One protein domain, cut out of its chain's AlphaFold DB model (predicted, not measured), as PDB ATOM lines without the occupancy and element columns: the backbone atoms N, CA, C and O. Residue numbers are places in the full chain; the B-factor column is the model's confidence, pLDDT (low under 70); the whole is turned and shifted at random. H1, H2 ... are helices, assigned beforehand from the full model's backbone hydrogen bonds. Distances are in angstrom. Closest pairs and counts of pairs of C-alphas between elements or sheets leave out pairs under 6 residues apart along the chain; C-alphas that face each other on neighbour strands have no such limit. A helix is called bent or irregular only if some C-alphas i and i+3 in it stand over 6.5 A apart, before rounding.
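What this domain is: This is residues 3 to 116 of the 116 residues of the protein "PTS system IId component" of Salmonella enterica I (UniProt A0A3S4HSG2). One long, bowed helix, H4, runs most of the length of the rod and joins a larger helical lobe at one end to a small helical hairpin at the other. In the larger lobe H3 folds against the first arm of H4, and the hairpin of H1 and H2 packs with H1 on H3; at the far end the short H5 folds back along the second arm of H4. The printed part has 114 residues with five named helices, H1 to H5 in chain order, and no named strand; the class is all helix. The whole is loose, with a radius of gyration of the C-alphas of 19.4 A, and spans 63 by 24 by 18 A.

Where its parts are: Start with H4, residues 64 to 102, assigned as one helix by its hydrogen bonds but bent, with C-alphas 87 and 90 at 6.6 A. Its arm H4a, residues 64 to 87, begins at C-alpha 64 (341.676, 374.135, 341.074) and runs 33.3 A, with a kink of 36 degrees near residue 77. Its arm H4b, residues 90 to 102, runs 17.8 A to C-alpha 102 at (327.821, 323.567, 329.419). Look next at H3, residues 38 to 57, 29.4 A long, with a kink of 26 degrees near residue 45; it is irregular, with C-alphas 39 and 42 at 7.4 A. H1, residues 3 to 16, begins at C-alpha 3 (331.622, 359.919, 347.255) and runs 19.3 A; it is irregular too, with C-alphas 8 and 11 at 7.2 A. H2 is residues 20 to 30, 15.6 A, and H5 is residues 107 to 114, 10.1 A.

How they stand to each other: The arms H4a and H4b stand at a shallow tilt of 28 degrees. H3 and H4a touch as a helical hairpin, opposite ways at a shallow tilt of 14 degrees; their closest C-alphas, Ile 40 and Gly 81, are 6.4 A apart. H1 touches H3, the same way at a shallow tilt of 31 degrees, closest at the C-alphas of Leu 16 and Ser 56, 6.1 A. H1 and H2 touch as a hairpin, opposite ways at a tilt of 35.1 degrees, only just steep; the closest C-alphas are those of Val 6 and His 30, 5.5 A. H2 and H4a are close but not clearly touching, with the C-alphas of Arg 29 and Asp 67 closest at 7.0 A. At the far end H4b and H5 touch as a hairpin, opposite ways at a shallow tilt of 22 degrees, with the C-alphas of Gly 97 and Gly 108 closest at 3.9 A. H5 is apart from H1, H2, H3 and H4a. In H2, H4b and H5 every O i to N i+4 pair is within hydrogen-bond range; in H1 it is 7 of 10, in H3 13 of 16, in H4a 18 of 20.

The domain as a whole: The C-alphas farthest apart, those of Glu 60 and Lys 103, are 64.3 A from each other. The printed part has no cut and no long link. Mean pLDDT of the printed part is 87.5; look for values under 70 at residue 59 and residues 114 to 116, the last being the chain's end.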
ATOM      1  N   LEU A   3     331.656 360.247 345.821       87.44
ATOM      2  CA  LEU A   3     331.622 359.919 347.255       87.44
ATOM      3  C   LEU A   3     332.636 358.837 347.647       87.44
ATOM      4  O   LEU A   3     333.362 359.003 348.622       87.44
ATOM      5  N   ALA A   4     332.728 357.751 346.875       88.38
ATOM      6  CA  ALA A   4     333.704 356.686 347.125       88.38
ATOM      7  C   ALA A   4     335.153 357.163 346.912       88.38
ATOM      8  O   ALA A   4     336.059 356.769 347.647       88.38
ATOM      9  N   PHE A   5     335.365 358.055 345.941       90.00
ATOM     10  CA  PHE A   5     336.666 358.669 345.702       90.00
ATOM     11  C   PHE A   5     337.097 359.536 346.893       90.00
ATOM     12  O   PHE A   5     338.183 359.343 347.435       90.00
ATOM     13  N   VAL A   6     336.210 360.419 347.369       92.19
ATOM     14  CA  VAL A   6     336.443 361.239 348.571       92.19
ATOM     15  C   VAL A   6     336.694 360.349 349.779       92.19
ATOM     16  O   VAL A   6     337.655 360.574 350.505       92.19
ATOM     17  N   TYR A   7     335.869 359.318 349.976       92.38
ATOM     18  CA  TYR A   7     335.985 358.396 351.103       92.38
ATOM     19  C   TYR A   7     337.375 357.755 351.180       92.38
ATOM     20  O   TYR A   7     337.982 357.729 352.250       92.38
ATOM     21  N   THR A   8     337.911 357.331 350.034       92.06
ATOM     22  CA  THR A   8     339.269 356.777 349.927       92.06
ATOM     23  C   THR A   8     340.352 357.791 350.316       92.06
ATOM     24  O   THR A   8     341.378 357.414 350.877       92.06
ATOM     25  N   LEU A   9     340.123 359.085 350.071       93.81
ATOM     26  CA  LEU A   9     341.072 360.160 350.378       93.81
ATOM     27  C   LEU A   9     340.992 360.675 351.822       93.81
ATOM     28  O   LEU A   9     341.973 361.238 352.306       93.81
ATOM     29  N   ILE A  10     339.879 360.469 352.540       94.62
ATOM     30  CA  ILE A  10     339.679 360.979 353.914       94.62
ATOM     31  C   ILE A  10     340.882 360.715 354.843       94.62
ATOM     32  O   ILE A  10     341.291 361.652 355.536       94.62
ATOM     33  N   PRO A  11     341.470 359.500 354.908       94.75
ATOM     34  CA  PRO A  11     342.592 359.231 355.808       94.75
ATOM     35  C   PRO A  11     343.839 360.060 355.487       94.75
ATOM     36  O   PRO A  11     344.567 360.437 356.401       94.75
ATOM     37  N   VAL A  12     344.081 360.342 354.206       94.88
ATOM     38  CA  VAL A  12     345.214 361.154 353.745       94.88
ATOM     39  C   VAL A  12     344.937 362.627 354.016       94.88
ATOM     40  O   VAL A  12     345.739 363.289 354.666       94.88
ATOM     41  N   LEU A  13     343.764 363.129 353.625       94.12
ATOM     42  CA  LEU A  13     343.392 364.531 353.823       94.12
ATOM     43  C   LEU A  13     343.406 364.928 355.303       94.12
ATOM     44  O   LEU A  13     343.874 366.011 355.640       94.12
ATOM     45  N   LYS A  14     342.982 364.034 356.206       94.44
ATOM     46  CA  LYS A  14     343.075 364.253 357.661       94.44
ATOM     47  C   LYS A  14     344.511 364.358 358.183       94.44
ATOM     48  O   LYS A  14     344.714 364.968 359.227       94.44
ATOM     49  N   LYS A  15     345.488 363.740 357.511       93.69
ATOM     50  CA  LYS A  15     346.912 363.854 357.868       93.69
ATOM     51  C   LYS A  15     347.535 365.140 357.329       93.69
ATOM     52  O   LYS A  15     348.417 365.685 357.979       93.69
ATOM     53  N   LEU A  16     347.086 365.605 356.162       92.62
ATOM     54  CA  LEU A  16     347.614 366.806 355.508       92.62
ATOM     55  C   LEU A  16     347.010 368.101 356.064       92.62
ATOM     56  O   LEU A  16     347.706 369.105 356.180       92.62
ATOM     57  N   TYR A  17     345.727 368.078 356.438       92.69
ATOM     58  CA  TYR A  17     344.978 369.258 356.864       92.69
ATOM     59  C   TYR A  17     344.512 369.142 358.319       92.69
ATOM     60  O   TYR A  17     343.492 368.525 358.622       92.69
ATOM     61  N   SER A  18     345.248 369.787 359.229       90.62
ATOM     62  CA  SER A  18     344.934 369.800 360.667       90.62
ATOM     63  C   SER A  18     343.794 370.755 361.036       90.62
ATOM     64  O   SER A  18     343.117 370.553 362.046       90.62
ATOM     65  N   ARG A  19     343.583 371.819 360.246       92.06
ATOM     66  CA  ARG A  19     342.496 372.787 360.459       92.06
ATOM     67  C   ARG A  19     341.209 372.284 359.816       92.06
ATOM     68  O   ARG A  19     341.223 371.784 358.690       92.06
ATOM     69  N   LYS A  20     340.087 372.438 360.523       91.88
ATOM     70  CA  LYS A  20     338.779 371.950 360.056       91.88
ATOM     71  C   LYS A  20     338.332 372.651 358.779       91.88
ATOM     72  O   LYS A  20     337.703 372.019 357.939       91.88
ATOM     73  N   GLU A  21     338.668 373.927 358.645       92.00
ATOM     74  CA  GLU A  21     338.319 374.754 357.495       92.00
ATOM     75  C   GLU A  21     339.033 374.246 356.236       92.00
ATOM     76  O   GLU A  21     338.383 373.976 355.230       92.00
ATOM     77  N   ASP A  22     340.346 374.003 356.325       90.12
ATOM     78  CA  ASP A  22     341.144 373.501 355.198       90.12
ATOM     79  C   ASP A  22     340.711 372.088 354.785       90.12
ATOM     80  O   ASP A  22     340.581 371.787 353.598       90.12
ATOM     81  N   LEU A  23     340.423 371.226 355.769       92.88
ATOM     82  CA  LEU A  23     339.916 369.881 355.512       92.88
ATOM     83  C   LEU A  23     338.543 369.916 354.828       92.88
ATOM     84  O   LEU A  23     338.296 369.136 353.910       92.88
ATOM     85  N   ALA A  24     337.644 370.806 355.257       93.12
ATOM     86  CA  ALA A  24     336.328 370.951 354.643       93.12
ATOM     87  C   ALA A  24     336.436 371.402 353.178       93.12
ATOM     88  O   ALA A  24     335.736 370.859 352.324       93.12
ATOM     89  N   GLU A  25     337.332 372.341 352.876       91.38
ATOM     90  CA  GLU A  25     337.572 372.798 351.506       91.38
ATOM     91  C   GLU A  25     338.188 371.700 350.627       91.38
ATOM     92  O   GLU A  25     337.727 371.483 349.504       91.38
ATOM     93  N   ALA A  26     339.153 370.932 351.144       91.12
ATOM     94  CA  ALA A  26     339.704 369.779 350.428       91.12
ATOM     95  C   ALA A  26     338.626 368.718 350.134       91.12
ATOM     96  O   ALA A  26     338.497 368.243 349.006       91.12
ATOM     97  N   LEU A  27     337.776 368.387 351.113       92.19
ATOM     98  CA  LEU A  27     336.682 367.428 350.920       92.19
ATOM     99  C   LEU A  27     335.679 367.897 349.858       92.19
ATOM    100  O   LEU A  27     335.283 367.097 349.009       92.19
ATOM    101  N   LYS A  28     335.294 369.180 349.870       91.56
ATOM    102  CA  LYS A  28     334.388 369.758 348.864       91.56
ATOM    103  C   LYS A  28     334.961 369.658 347.453       91.56
ATOM    104  O   LYS A  28     334.234 369.283 346.539       91.56
ATOM    105  N   ARG A  29     336.258 369.921 347.284       89.75
ATOM    106  CA  ARG A  29     336.958 369.801 345.996       89.75
ATOM    107  C   ARG A  29     336.817 368.400 345.398       89.75
ATOM    108  O   ARG A  29     336.482 368.225 344.231       89.75
ATOM    109  N   HIS A  30     336.998 367.359 346.208       92.38
ATOM    110  CA  HIS A  30     336.871 365.982 345.723       92.38
ATOM    111  C   HIS A  30     335.421 365.513 345.507       92.38
ATOM    112  O   HIS A  30     335.232 364.453 344.912       92.38
ATOM    113  N   LEU A  31     334.404 366.287 345.914       89.69
ATOM    114  CA  LEU A  31     332.997 365.999 345.595       89.69
ATOM    115  C   LEU A  31     332.620 366.339 344.146       89.69
ATOM    116  O   LEU A  31     331.514 365.982 343.723       89.69
ATOM    117  N   ALA A  32     333.520 366.969 343.384       86.88
ATOM    118  CA  ALA A  32     333.368 367.151 341.946       86.88
ATOM    119  C   ALA A  32     333.047 365.822 341.236       86.88
ATOM    120  O   ALA A  32     333.389 364.731 341.707       86.88
ATOM    121  N   PHE A  33     332.352 365.908 340.099       85.81
ATOM    122  CA  PHE A  33     331.954 364.721 339.351       85.81
ATOM    123  C   PHE A  33     333.177 363.876 338.984       85.81
ATOM    124  O   PHE A  33     334.156 364.369 338.429       85.81
ATOM    125  N   PHE A  34     333.092 362.584 339.295       86.81
ATOM    126  CA  PHE A  34     334.158 361.633 339.036       86.81
ATOM    127  C   PHE A  34     333.571 360.276 338.651       86.81
ATOM    128  O   PHE A  34     332.793 359.679 339.414       86.81
ATOM    129  N   ASN A  35     333.931 359.799 337.463       87.06
ATOM    130  CA  ASN A  35     333.452 358.555 336.883       87.06
ATOM    131  C   ASN A  35     334.544 357.893 336.032       87.06
ATOM    132  O   ASN A  35     334.834 358.336 334.928       87.06
ATOM    133  N   THR A  36     335.144 356.830 336.553       88.69
ATOM    134  CA  THR A  36     336.150 356.027 335.851       88.69
ATOM    135  C   THR A  36     335.968 354.564 336.227       88.69
ATOM    136  O   THR A  36     335.279 354.262 337.202       88.69
ATOM    137  N   THR A  37     336.577 353.644 335.490       87.44
ATOM    138  CA  THR A  37     336.495 352.220 335.807       87.44
ATOM    139  C   THR A  37     337.173 351.948 337.165       87.44
ATOM    140  O   THR A  37     338.331 352.331 337.355       87.44
ATOM    141  N   PRO A  38     336.508 351.266 338.121       84.62
ATOM    142  CA  PRO A  38     337.045 351.055 339.471       84.62
ATOM    143  C   PRO A  38     338.426 350.391 339.504       84.62
ATOM    144  O   PRO A  38     339.240 350.700 340.365       84.62
ATOM    145  N   HIS A  39     338.719 349.516 338.543       86.44
ATOM    146  CA  HIS A  39     339.961 348.747 338.484       86.44
ATOM    147  C   HIS A  39     341.226 349.596 338.278       86.44
ATOM    148  O   HIS A  39     342.314 349.184 338.664       86.44
ATOM    149  N   ILE A  40     341.093 350.781 337.678       88.44
ATOM    150  CA  ILE A  40     342.226 351.646 337.297       88.44
ATOM    151  C   ILE A  40     342.222 352.993 338.028       88.44
ATOM    152  O   ILE A  40     343.111 353.822 337.832       88.44
ATOM    153  N   VAL A  41     341.228 353.220 338.893       90.81
ATOM    154  CA  VAL A  41     341.065 354.472 339.649       90.81
ATOM    155  C   VAL A  41     342.243 354.762 340.583       90.81
ATOM    156  O   VAL A  41     342.499 355.915 340.931       90.81
ATOM    157  N   THR A  42     342.985 353.723 340.966       91.56
ATOM    158  CA  THR A  42     344.147 353.775 341.860       91.56
ATOM    159  C   THR A  42     345.236 354.722 341.360       91.56
ATOM    160  O   THR A  42     345.837 355.428 342.166       91.56
ATOM    161  N   LEU A  43     345.442 354.813 340.041       91.88
ATOM    162  CA  LEU A  43     346.410 355.739 339.451       91.88
ATOM    163  C   LEU A  43     346.000 357.203 339.678       91.88
ATOM    164  O   LEU A  43     346.811 358.014 340.124       91.88
ATOM    165  N   ILE A  44     344.730 357.534 339.422       93.06
ATOM    166  CA  ILE A  44     344.204 358.892 339.628       93.06
ATOM    167  C   ILE A  44     344.246 359.253 341.115       93.06
ATOM    168  O   ILE A  44     344.603 360.379 341.461       93.06
ATOM    169  N   LEU A  45     343.926 358.302 341.998       93.62
ATOM    170  CA  LEU A  45     344.043 358.486 343.445       93.62
ATOM    171  C   LEU A  45     345.480 358.821 343.857       93.62
ATOM    172  O   LEU A  45     345.678 359.797 344.570       93.62
ATOM    173  N   GLY A  46     346.477 358.073 343.374       93.94
ATOM    174  CA  GLY A  46     347.887 358.322 343.693       93.94
ATOM    175  C   GLY A  46     348.368 359.705 343.245       93.94
ATOM    176  O   GLY A  46     348.977 360.431 344.027       93.94
ATOM    177  N   ILE A  47     348.023 360.108 342.018       94.31
ATOM    178  CA  ILE A  47     348.338 361.450 341.500       94.31
ATOM    179  C   ILE A  47     347.653 362.524 342.351       94.31
ATOM    180  O   ILE A  47     348.281 363.506 342.735       94.31
ATOM    181  N   THR A  48     346.379 362.317 342.689       94.12
ATOM    182  CA  THR A  48     345.611 363.255 343.515       94.12
ATOM    183  C   THR A  48     346.237 363.421 344.898       94.12
ATOM    184  O   THR A  48     346.374 364.547 345.361       94.12
ATOM    185  N   VAL A  49     346.658 362.326 345.539       94.69
ATOM    186  CA  VAL A  49     347.348 362.362 346.836       94.69
ATOM    187  C   VAL A  49     348.636 363.175 346.745       94.69
ATOM    188  O   VAL A  49     348.819 364.085 347.545       94.69
ATOM    189  N   ALA A  50     349.484 362.916 345.745       93.44
ATOM    190  CA  ALA A  50     350.731 363.660 345.565       93.44
ATOM    191  C   ALA A  50     350.489 365.163 345.324       93.44
ATOM    192  O   ALA A  50     351.247 366.015 345.792       93.44
ATOM    193  N   MET A  51     349.415 365.510 344.608       93.38
ATOM    194  CA  MET A  51     349.027 366.906 344.410       93.38
ATOM    195  C   MET A  51     348.510 367.551 345.699       93.38
ATOM    196  O   MET A  51     348.900 368.676 345.990       93.38
ATOM    197  N   GLU A  52     347.686 366.864 346.491       92.81
ATOM    198  CA  GLU A  52     347.212 367.364 347.792       92.81
ATOM    199  C   GLU A  52     348.368 367.523 348.795       92.81
ATOM    200  O   GLU A  52     348.430 368.515 349.522       92.81
ATOM    201  N   GLU A  53     349.349 366.616 348.792       92.25
ATOM    202  CA  GLU A  53     350.580 366.759 349.578       92.25
ATOM    203  C   GLU A  53     351.320 368.046 349.209       92.25
ATOM    204  O   GLU A  53     351.630 368.861 350.083       92.25
ATOM    205  N   LYS A  54     351.526 368.285 347.909       90.56
ATOM    206  CA  LYS A  54     352.156 369.514 347.418       90.56
ATOM    207  C   LYS A  54     351.338 370.760 347.770       90.56
ATOM    208  O   LYS A  54     351.916 371.748 348.213       90.56
ATOM    209  N   ASN A  55     350.013 370.695 347.646       89.75
ATOM    210  CA  ASN A  55     349.090 371.775 348.005       89.75
ATOM    211  C   ASN A  55     349.175 372.143 349.493       89.75
ATOM    212  O   ASN A  55     349.146 373.315 349.860       89.75
ATOM    213  N   SER A  56     349.289 371.136 350.364       87.69
ATOM    214  CA  SER A  56     349.387 371.336 351.814       87.69
ATOM    215  C   SER A  56     350.689 372.031 352.232       87.69
ATOM    216  O   SER A  56     350.702 372.782 353.208       87.69
ATOM    217  N   GLN A  57     351.773 371.822 351.477       87.06
ATOM    218  CA  GLN A  57     353.098 372.385 351.752       87.06
ATOM    219  C   GLN A  57     353.318 373.742 351.068       87.06
ATOM    220  O   GLN A  57     353.961 374.624 351.636       87.06
ATOM    221  N   GLN A  58     352.789 373.921 349.854       79.19
ATOM    222  CA  GLN A  58     352.977 375.107 349.020       79.19
ATOM    223  C   GLN A  58     351.649 375.852 348.851       79.19
ATOM    224  O   GLN A  58     350.873 375.568 347.942       79.19
ATOM    225  N   LYS A  59     351.414 376.863 349.698       69.69
ATOM    226  CA  LYS A  59     350.181 377.679 349.700       69.69
ATOM    227  C   LYS A  59     349.923 378.486 348.417       69.69
ATOM    228  O   LYS A  59     348.855 379.072 348.291       69.69
ATOM    229  N   GLU A  60     350.884 378.544 347.498       72.94
ATOM    230  CA  GLU A  60     350.756 379.243 346.210       72.94
ATOM    231  C   GLU A  60     350.185 378.359 345.095       72.94
ATOM    232  O   GLU A  60     349.894 378.854 344.007       72.94
ATOM    233  N   MET A  61     350.034 377.051 345.327       78.75
ATOM    234  CA  MET A  61     349.486 376.172 344.305       78.75
ATOM    235  C   MET A  61     347.991 376.446 344.116       78.75
ATOM    236  O   MET A  61     347.213 376.432 345.070       78.75
ATOM    237  N   ASP A  62     347.576 376.656 342.868       83.69
ATOM    238  CA  ASP A  62     346.159 376.748 342.548       83.69
ATOM    239  C   ASP A  62     345.498 375.381 342.734       83.69
ATOM    240  O   ASP A  62     345.665 374.449 341.942       83.69
ATOM    241  N   ALA A  63     344.704 375.277 343.789       83.00
ATOM    242  CA  ALA A  63     344.041 374.046 344.151       83.00
ATOM    243  C   ALA A  63     342.942 373.636 343.143       83.00
ATOM    244  O   ALA A  63     342.496 372.489 343.166       83.00
ATOM    245  N   SER A  64     342.530 374.514 342.214       86.31
ATOM    246  CA  SER A  64     341.676 374.135 341.074       86.31
ATOM    247  C   SER A  64     342.392 373.199 340.088       86.31
ATOM    248  O   SER A  64     341.770 372.345 339.452       86.31
ATOM    249  N   SER A  65     343.727 373.261 340.038       90.12
ATOM    250  CA  SER A  65     344.545 372.389 339.190       90.12
ATOM    251  C   SER A  65     344.382 370.905 339.542       90.12
ATOM    252  O   SER A  65     344.473 370.054 338.659       90.12
ATOM    253  N   ILE A  66     344.084 370.582 340.806       91.94
ATOM    254  CA  ILE A  66     343.832 369.205 341.258       91.94
ATOM    255  C   ILE A  66     342.562 368.654 340.595       91.94
ATOM    256  O   ILE A  66     342.547 367.519 340.117       91.94
ATOM    257  N   ASP A  67     341.501 369.461 340.516       90.31
ATOM    258  CA  ASP A  67     340.263 369.083 339.827       90.31
ATOM    259  C   ASP A  67     340.467 368.948 338.325       90.31
ATOM    260  O   ASP A  67     340.019 367.963 337.737       90.31
ATOM    261  N   ASN A  68     341.212 369.874 337.722       91.12
ATOM    262  CA  ASN A  68     341.506 369.845 336.291       91.12
ATOM    263  C   ASN A  68     342.279 368.582 335.888       91.12
ATOM    264  O   ASN A  68     341.952 367.958 334.879       91.12
ATOM    265  N   VAL A  69     343.263 368.158 336.690       92.25
ATOM    266  CA  VAL A  69     344.015 366.915 336.448       92.25
ATOM    267  C   VAL A  69     343.125 365.684 336.619       92.25
ATOM    268  O   VAL A  69     343.150 364.786 335.779       92.25
ATOM    269  N   LYS A  70     342.286 365.629 337.660       90.69
ATOM    270  CA  LYS A  70     341.332 364.517 337.825       90.69
ATOM    271  C   LYS A  70     340.365 364.428 336.644       90.69
ATOM    272  O   LYS A  70     340.150 363.338 336.121       90.69
ATOM    273  N   ALA A  71     339.800 365.557 336.222       90.06
ATOM    274  CA  ALA A  71     338.844 365.623 335.123       90.06
ATOM    275  C   ALA A  71     339.481 365.234 333.782       90.06
ATOM    276  O   ALA A  71     338.877 364.480 333.017       90.06
ATOM    277  N   SER A  72     340.711 365.685 333.513       92.44
ATOM    278  CA  SER A  72     341.422 365.359 332.271       92.44
ATOM    279  C   SER A  72     341.811 363.883 332.185       92.44
ATOM    280  O   SER A  72     341.738 363.296 331.108       92.44
ATOM    281  N   LEU A  73     342.164 363.260 333.314       91.50
ATOM    282  CA  LEU A  73     342.513 361.840 333.382       91.50
ATOM    283  C   LEU A  73     341.289 360.919 333.399       91.50
ATOM    284  O   LEU A  73     341.384 359.776 332.953       91.50
ATOM    285  N   MET A  74     340.144 361.407 333.883       91.00
ATOM    286  CA  MET A  74     338.911 360.628 334.008       91.00
ATOM    287  C   MET A  74     338.487 359.998 332.676       91.00
ATOM    288  O   MET A  74     338.231 358.798 332.639       91.00
ATOM    289  N   GLY A  75     338.439 360.785 331.596       89.75
ATOM    290  CA  GLY A  75     337.964 360.337 330.281       89.75
ATOM    291  C   GLY A  75     338.843 359.258 329.633       89.75
ATOM    292  O   GLY A  75     338.347 358.162 329.368       89.75
ATOM    293  N   PRO A  76     340.145 359.521 329.400       91.81
ATOM    294  CA  PRO A  76     341.051 358.554 328.784       91.81
ATOM    295  C   PRO A  76     341.166 357.258 329.583       91.81
ATOM    296  O   PRO A  76     341.104 356.172 329.007       91.81
ATOM    297  N   LEU A  77     341.288 357.354 330.913       91.25
ATOM    298  CA  LEU A  77     341.382 356.169 331.754       91.25
ATOM    299  C   LEU A  77     340.067 355.392 331.737       91.25
ATOM    300  O   LEU A  77     340.117 354.196 331.480       91.25
ATOM    301  N   ALA A  78     338.907 356.043 331.882       90.19
ATOM    302  CA  ALA A  78     337.616 355.356 331.774       90.19
ATOM    303  C   ALA A  78     337.488 354.572 330.456       90.19
ATOM    304  O   ALA A  78     337.145 353.397 330.479       90.19
ATOM    305  N   GLY A  79     337.859 355.175 329.321       89.75
ATOM    306  CA  GLY A  79     337.815 354.497 328.022       89.75
ATOM    307  C   GLY A  79     338.711 353.253 327.947       89.75
ATOM    308  O   GLY A  79     338.282 352.210 327.446       89.75
ATOM    309  N   ILE A  80     339.935 353.336 328.478       91.31
ATOM    310  CA  ILE A  80     340.867 352.198 328.540       91.31
ATOM    311  C   ILE A  80     340.328 351.110 329.474       91.31
ATOM    312  O   ILE A  80     340.293 349.936 329.103       91.31
ATOM    313  N   GLY A  81     339.899 351.491 330.675       87.88
ATOM    314  CA  GLY A  81     339.389 350.567 331.679       87.88
ATOM    315  C   GLY A  81     338.144 349.835 331.205       87.88
ATOM    316  O   GLY A  81     338.067 348.615 331.339       87.88
ATOM    317  N   ASP A  82     337.206 350.548 330.590       90.25
ATOM    318  CA  ASP A  82     335.966 349.947 330.119       90.25
ATOM    319  C   ASP A  82     336.223 348.992 328.951       90.25
ATOM    320  O   ASP A  82     335.718 347.868 328.946       90.25
ATOM    321  N   SER A  83     337.090 349.373 328.013       90.38
ATOM    322  CA  SER A  83     337.468 348.506 326.891       90.38
ATOM    323  C   SER A  83     338.199 347.242 327.354       90.38
ATOM    324  O   SER A  83     337.967 346.151 326.828       90.38
ATOM    325  N   PHE A  84     339.070 347.364 328.357       89.38
ATOM    326  CA  PHE A  84     339.870 346.247 328.844       89.38
ATOM    327  C   PHE A  84     339.073 345.312 329.760       89.38
ATOM    328  O   PHE A  84     338.965 344.120 329.478       89.38
ATOM    329  N   PHE A  85     338.480 345.832 330.837       87.56
ATOM    330  CA  PHE A  85     337.809 345.005 331.843       87.56
ATOM    331  C   PHE A  85     336.438 344.529 331.364       87.56
ATOM    332  O   PHE A  85     336.172 343.327 331.359       87.56
ATOM    333  N   TRP A  86     335.583 345.448 330.911       83.56
ATOM    334  CA  TRP A  86     334.237 345.092 330.457       83.56
ATOM    335  C   TRP A  86     334.238 344.540 329.031       83.56
ATOM    336  O   TRP A  86     333.556 343.553 328.761       83.56
ATOM    337  N   GLY A  87     335.012 345.158 328.134       86.44
ATOM    338  CA  GLY A  87     335.031 344.823 326.710       86.44
ATOM    339  C   GLY A  87     335.882 343.609 326.336       86.44
ATOM    340  O   GLY A  87     335.582 342.944 325.350       86.44
ATOM    341  N   THR A  88     336.922 343.283 327.104       89.88
ATOM    342  CA  THR A  88     337.859 342.209 326.731       89.88
ATOM    343  C   THR A  88     337.868 341.096 327.766       89.88
ATOM    344  O   THR A  88     337.449 339.975 327.478       89.88
ATOM    345  N   LEU A  89     338.300 341.398 328.993       87.12
ATOM    346  CA  LEU A  89     338.531 340.396 330.029       87.12
ATOM    347  C   LEU A  89     337.239 339.665 330.408       87.12
ATOM    348  O   LEU A  89     337.195 338.434 330.357       87.12
ATOM    349  N   ARG A  90     336.167 340.410 330.708       85.50
ATOM    350  CA  ARG A  90     334.874 339.826 331.084       85.50
ATOM    351  C   ARG A  90     334.249 339.016 329.950       85.50
ATOM    352  O   ARG A  90     333.668 337.960 330.202       85.50
ATOM    353  N   LEU A  91     334.371 339.484 328.709       88.44
ATOM    354  CA  LEU A  91     333.854 338.794 327.523       88.44
ATOM    355  C   LEU A  91     334.565 337.454 327.296       88.44
ATOM    356  O   LEU A  91     333.902 336.432 327.122       88.44
ATOM    357  N   ILE A  92     335.897 337.432 327.390       88.50
ATOM    358  CA  ILE A  92     336.692 336.202 327.286       88.50
ATOM    359  C   ILE A  92     336.363 335.248 328.442       88.50
ATOM    360  O   ILE A  92     336.069 334.075 328.203       88.50
ATOM    361  N   ALA A  93     336.349 335.744 329.685       86.00
ATOM    362  CA  ALA A  93     336.035 334.940 330.866       86.00
ATOM    363  C   ALA A  93     334.630 334.327 330.788       86.00
ATOM    364  O   ALA A  93     334.450 333.147 331.088       86.00
ATOM    365  N   THR A  94     333.643 335.088 330.304       86.44
ATOM    366  CA  THR A  94     332.273 334.596 330.104       86.44
ATOM    367  C   THR A  94     332.208 333.550 328.994       86.44
ATOM    368  O   THR A  94     331.550 332.525 329.170       86.44
ATOM    369  N   GLY A  95     332.906 333.755 327.874       87.06
ATOM    370  CA  GLY A  95     332.937 332.793 326.769       87.06
ATOM    371  C   GLY A  95     333.547 331.449 327.176       87.06
ATOM    372  O   GLY A  95     332.952 330.392 326.948       87.06
ATOM    373  N   ILE A  96     334.698 331.484 327.853       86.62
ATOM    374  CA  ILE A  96     335.368 330.278 328.357       86.62
ATOM    375  C   ILE A  96     334.537 329.635 329.476       86.62
ATOM    376  O   ILE A  96     334.293 328.427 329.445       86.62
ATOM    377  N   GLY A  97     334.053 330.431 330.432       85.06
ATOM    378  CA  GLY A  97     333.250 329.959 331.557       85.06
ATOM    379  C   GLY A  97     331.956 329.280 331.111       85.06
ATOM    380  O   GLY A  97     331.643 328.190 331.584       85.06
ATOM    381  N   THR A  98     331.253 329.851 330.128       85.31
ATOM    382  CA  THR A  98     330.034 329.255 329.551       85.31
ATOM    383  C   THR A  98     330.344 327.934 328.850       85.31
ATOM    384  O   THR A  98     329.640 326.948 329.060       85.31
ATOM    385  N   SER A  99     331.432 327.871 328.074       85.69
ATOM    386  CA  SER A  99     331.862 326.637 327.397       85.69
ATOM    387  C   SER A  99     332.178 325.504 328.385       85.69
ATOM    388  O   SER A  99     331.835 324.345 328.142       85.69
ATOM    389  N   LEU A 100     332.784 325.827 329.532       84.75
ATOM    390  CA  LEU A 100     333.065 324.864 330.602       84.75
ATOM    391  C   LEU A 100     331.803 324.473 331.385       84.75
ATOM    392  O   LEU A 100     331.616 323.294 331.688       84.75
ATOM    393  N   ALA A 101     330.920 325.432 331.669       84.12
ATOM    394  CA  ALA A 101     329.671 325.197 332.393       84.12
ATOM    395  C   ALA A 101     328.717 324.278 331.614       84.12
ATOM    396  O   ALA A 101     328.136 323.367 332.199       84.12
ATOM    397  N   LEU A 102     328.618 324.446 330.288       86.38
ATOM    398  CA  LEU A 102     327.821 323.567 329.419       86.38
ATOM    399  C   LEU A 102     328.295 322.105 329.447       86.38
ATOM    400  O   LEU A 102     327.508 321.199 329.196       86.38
ATOM    401  N   LYS A 103     329.566 321.863 329.787       86.88
ATOM    402  CA  LYS A 103     330.140 320.521 329.972       86.88
ATOM    403  C   LYS A 103     329.974 319.983 331.402       86.88
ATOM    404  O   LYS A 103     330.561 318.957 331.731       86.88
ATOM    405  N   GLY A 104     329.224 320.677 332.262       81.56
ATOM    406  CA  GLY A 104     329.010 320.308 333.664       81.56
ATOM    407  C   GLY A 104     330.201 320.599 334.583       81.56
ATOM    408  O   GLY A 104     330.239 320.103 335.706       81.56
ATOM    409  N   ASN A 105     331.187 321.385 334.135       83.94
ATOM    410  CA  ASN A 105     332.381 321.673 334.923       83.94
ATOM    411  C   ASN A 105     332.162 322.882 335.852       83.94
ATOM    412  O   ASN A 105     331.887 323.991 335.389       83.94
ATOM    413  N   ILE A 106     332.368 322.683 337.159       82.88
ATOM    414  CA  ILE A 106     332.261 323.722 338.200       82.88
ATOM    415  C   ILE A 106     333.257 324.879 338.023       82.88
ATOM    416  O   ILE A 106     333.048 325.971 338.549       82.88
ATOM    417  N   LEU A 107     334.315 324.675 337.232       78.81
ATOM    418  CA  LEU A 107     335.224 325.746 336.838       78.81
ATOM    419  C   LEU A 107     334.524 326.827 336.009       78.81
ATOM    420  O   LEU A 107     334.985 327.958 336.027       78.81
ATOM    421  N   GLY A 108     333.412 326.531 335.327       77.06
ATOM    422  CA  GLY A 108     332.649 327.527 334.570       77.06
ATOM    423  C   GLY A 108     332.152 328.699 335.434       77.06
ATOM    424  O   GLY A 108     332.546 329.840 335.178       77.06
ATOM    425  N   PRO A 109     331.349 328.441 336.487       77.19
ATOM    426  CA  PRO A 109     330.938 329.451 337.464       77.19
ATOM    427  C   PRO A 109     332.111 330.178 338.134       77.19
ATOM    428  O   PRO A 109     332.068 331.393 338.283       77.19
ATOM    429  N   ILE A 110     333.175 329.456 338.497       78.50
ATOM    430  CA  ILE A 110     334.346 330.036 339.178       78.50
ATOM    431  C   ILE A 110     335.096 331.001 338.253       78.50
ATOM    432  O   ILE A 110     335.454 332.098 338.672       78.50
ATOM    433  N   LEU A 111     335.308 330.623 336.990       73.69
ATOM    434  CA  LEU A 111     335.993 331.468 336.011       73.69
ATOM    435  C   LEU A 111     335.168 332.715 335.672       73.69
ATOM    436  O   LEU A 111     335.727 333.791 335.478       73.69
ATOM    437  N   PHE A 112     333.839 332.579 335.638       72.94
ATOM    438  CA  PHE A 112     332.933 333.711 335.481       72.94
ATOM    439  C   PHE A 112     333.013 334.664 336.679       72.94
ATOM    440  O   PHE A 112     333.146 335.867 336.486       72.94
ATOM    441  N   SER A 113     332.995 334.141 337.907       71.19
ATOM    442  CA  SER A 113     333.129 334.947 339.125       71.19
ATOM    443  C   SER A 113     334.515 335.572 339.307       71.19
ATOM    444  O   SER A 113     334.611 336.605 339.948       71.19
ATOM    445  N   ALA A 114     335.577 334.972 338.762       66.50
ATOM    446  CA  ALA A 114     336.937 335.517 338.816       66.50
ATOM    447  C   ALA A 114     337.215 336.588 337.742       66.50
ATOM    448  O   ALA A 114     338.170 337.351 337.869       66.50
ATOM    449  N   GLY A 115     336.414 336.626 336.672       60.47
ATOM    450  CA  GLY A 115     336.496 337.627 335.603       60.47
ATOM    451  C   GLY A 115     335.593 338.849 335.806       60.47
ATOM    452  O   GLY A 115     335.421 339.622 334.859       60.47
ATOM    453  N   VAL A 116     334.983 338.985 336.991       50.69
ATOM    454  CA  VAL A 116     334.064 340.062 337.401       50.69
ATOM    455  C   VAL A 116     334.571 340.724 338.673       50.69
ATOM    456  O   VAL A 116     335.010 339.987 339.580       50.69
TER     457      VAL A 116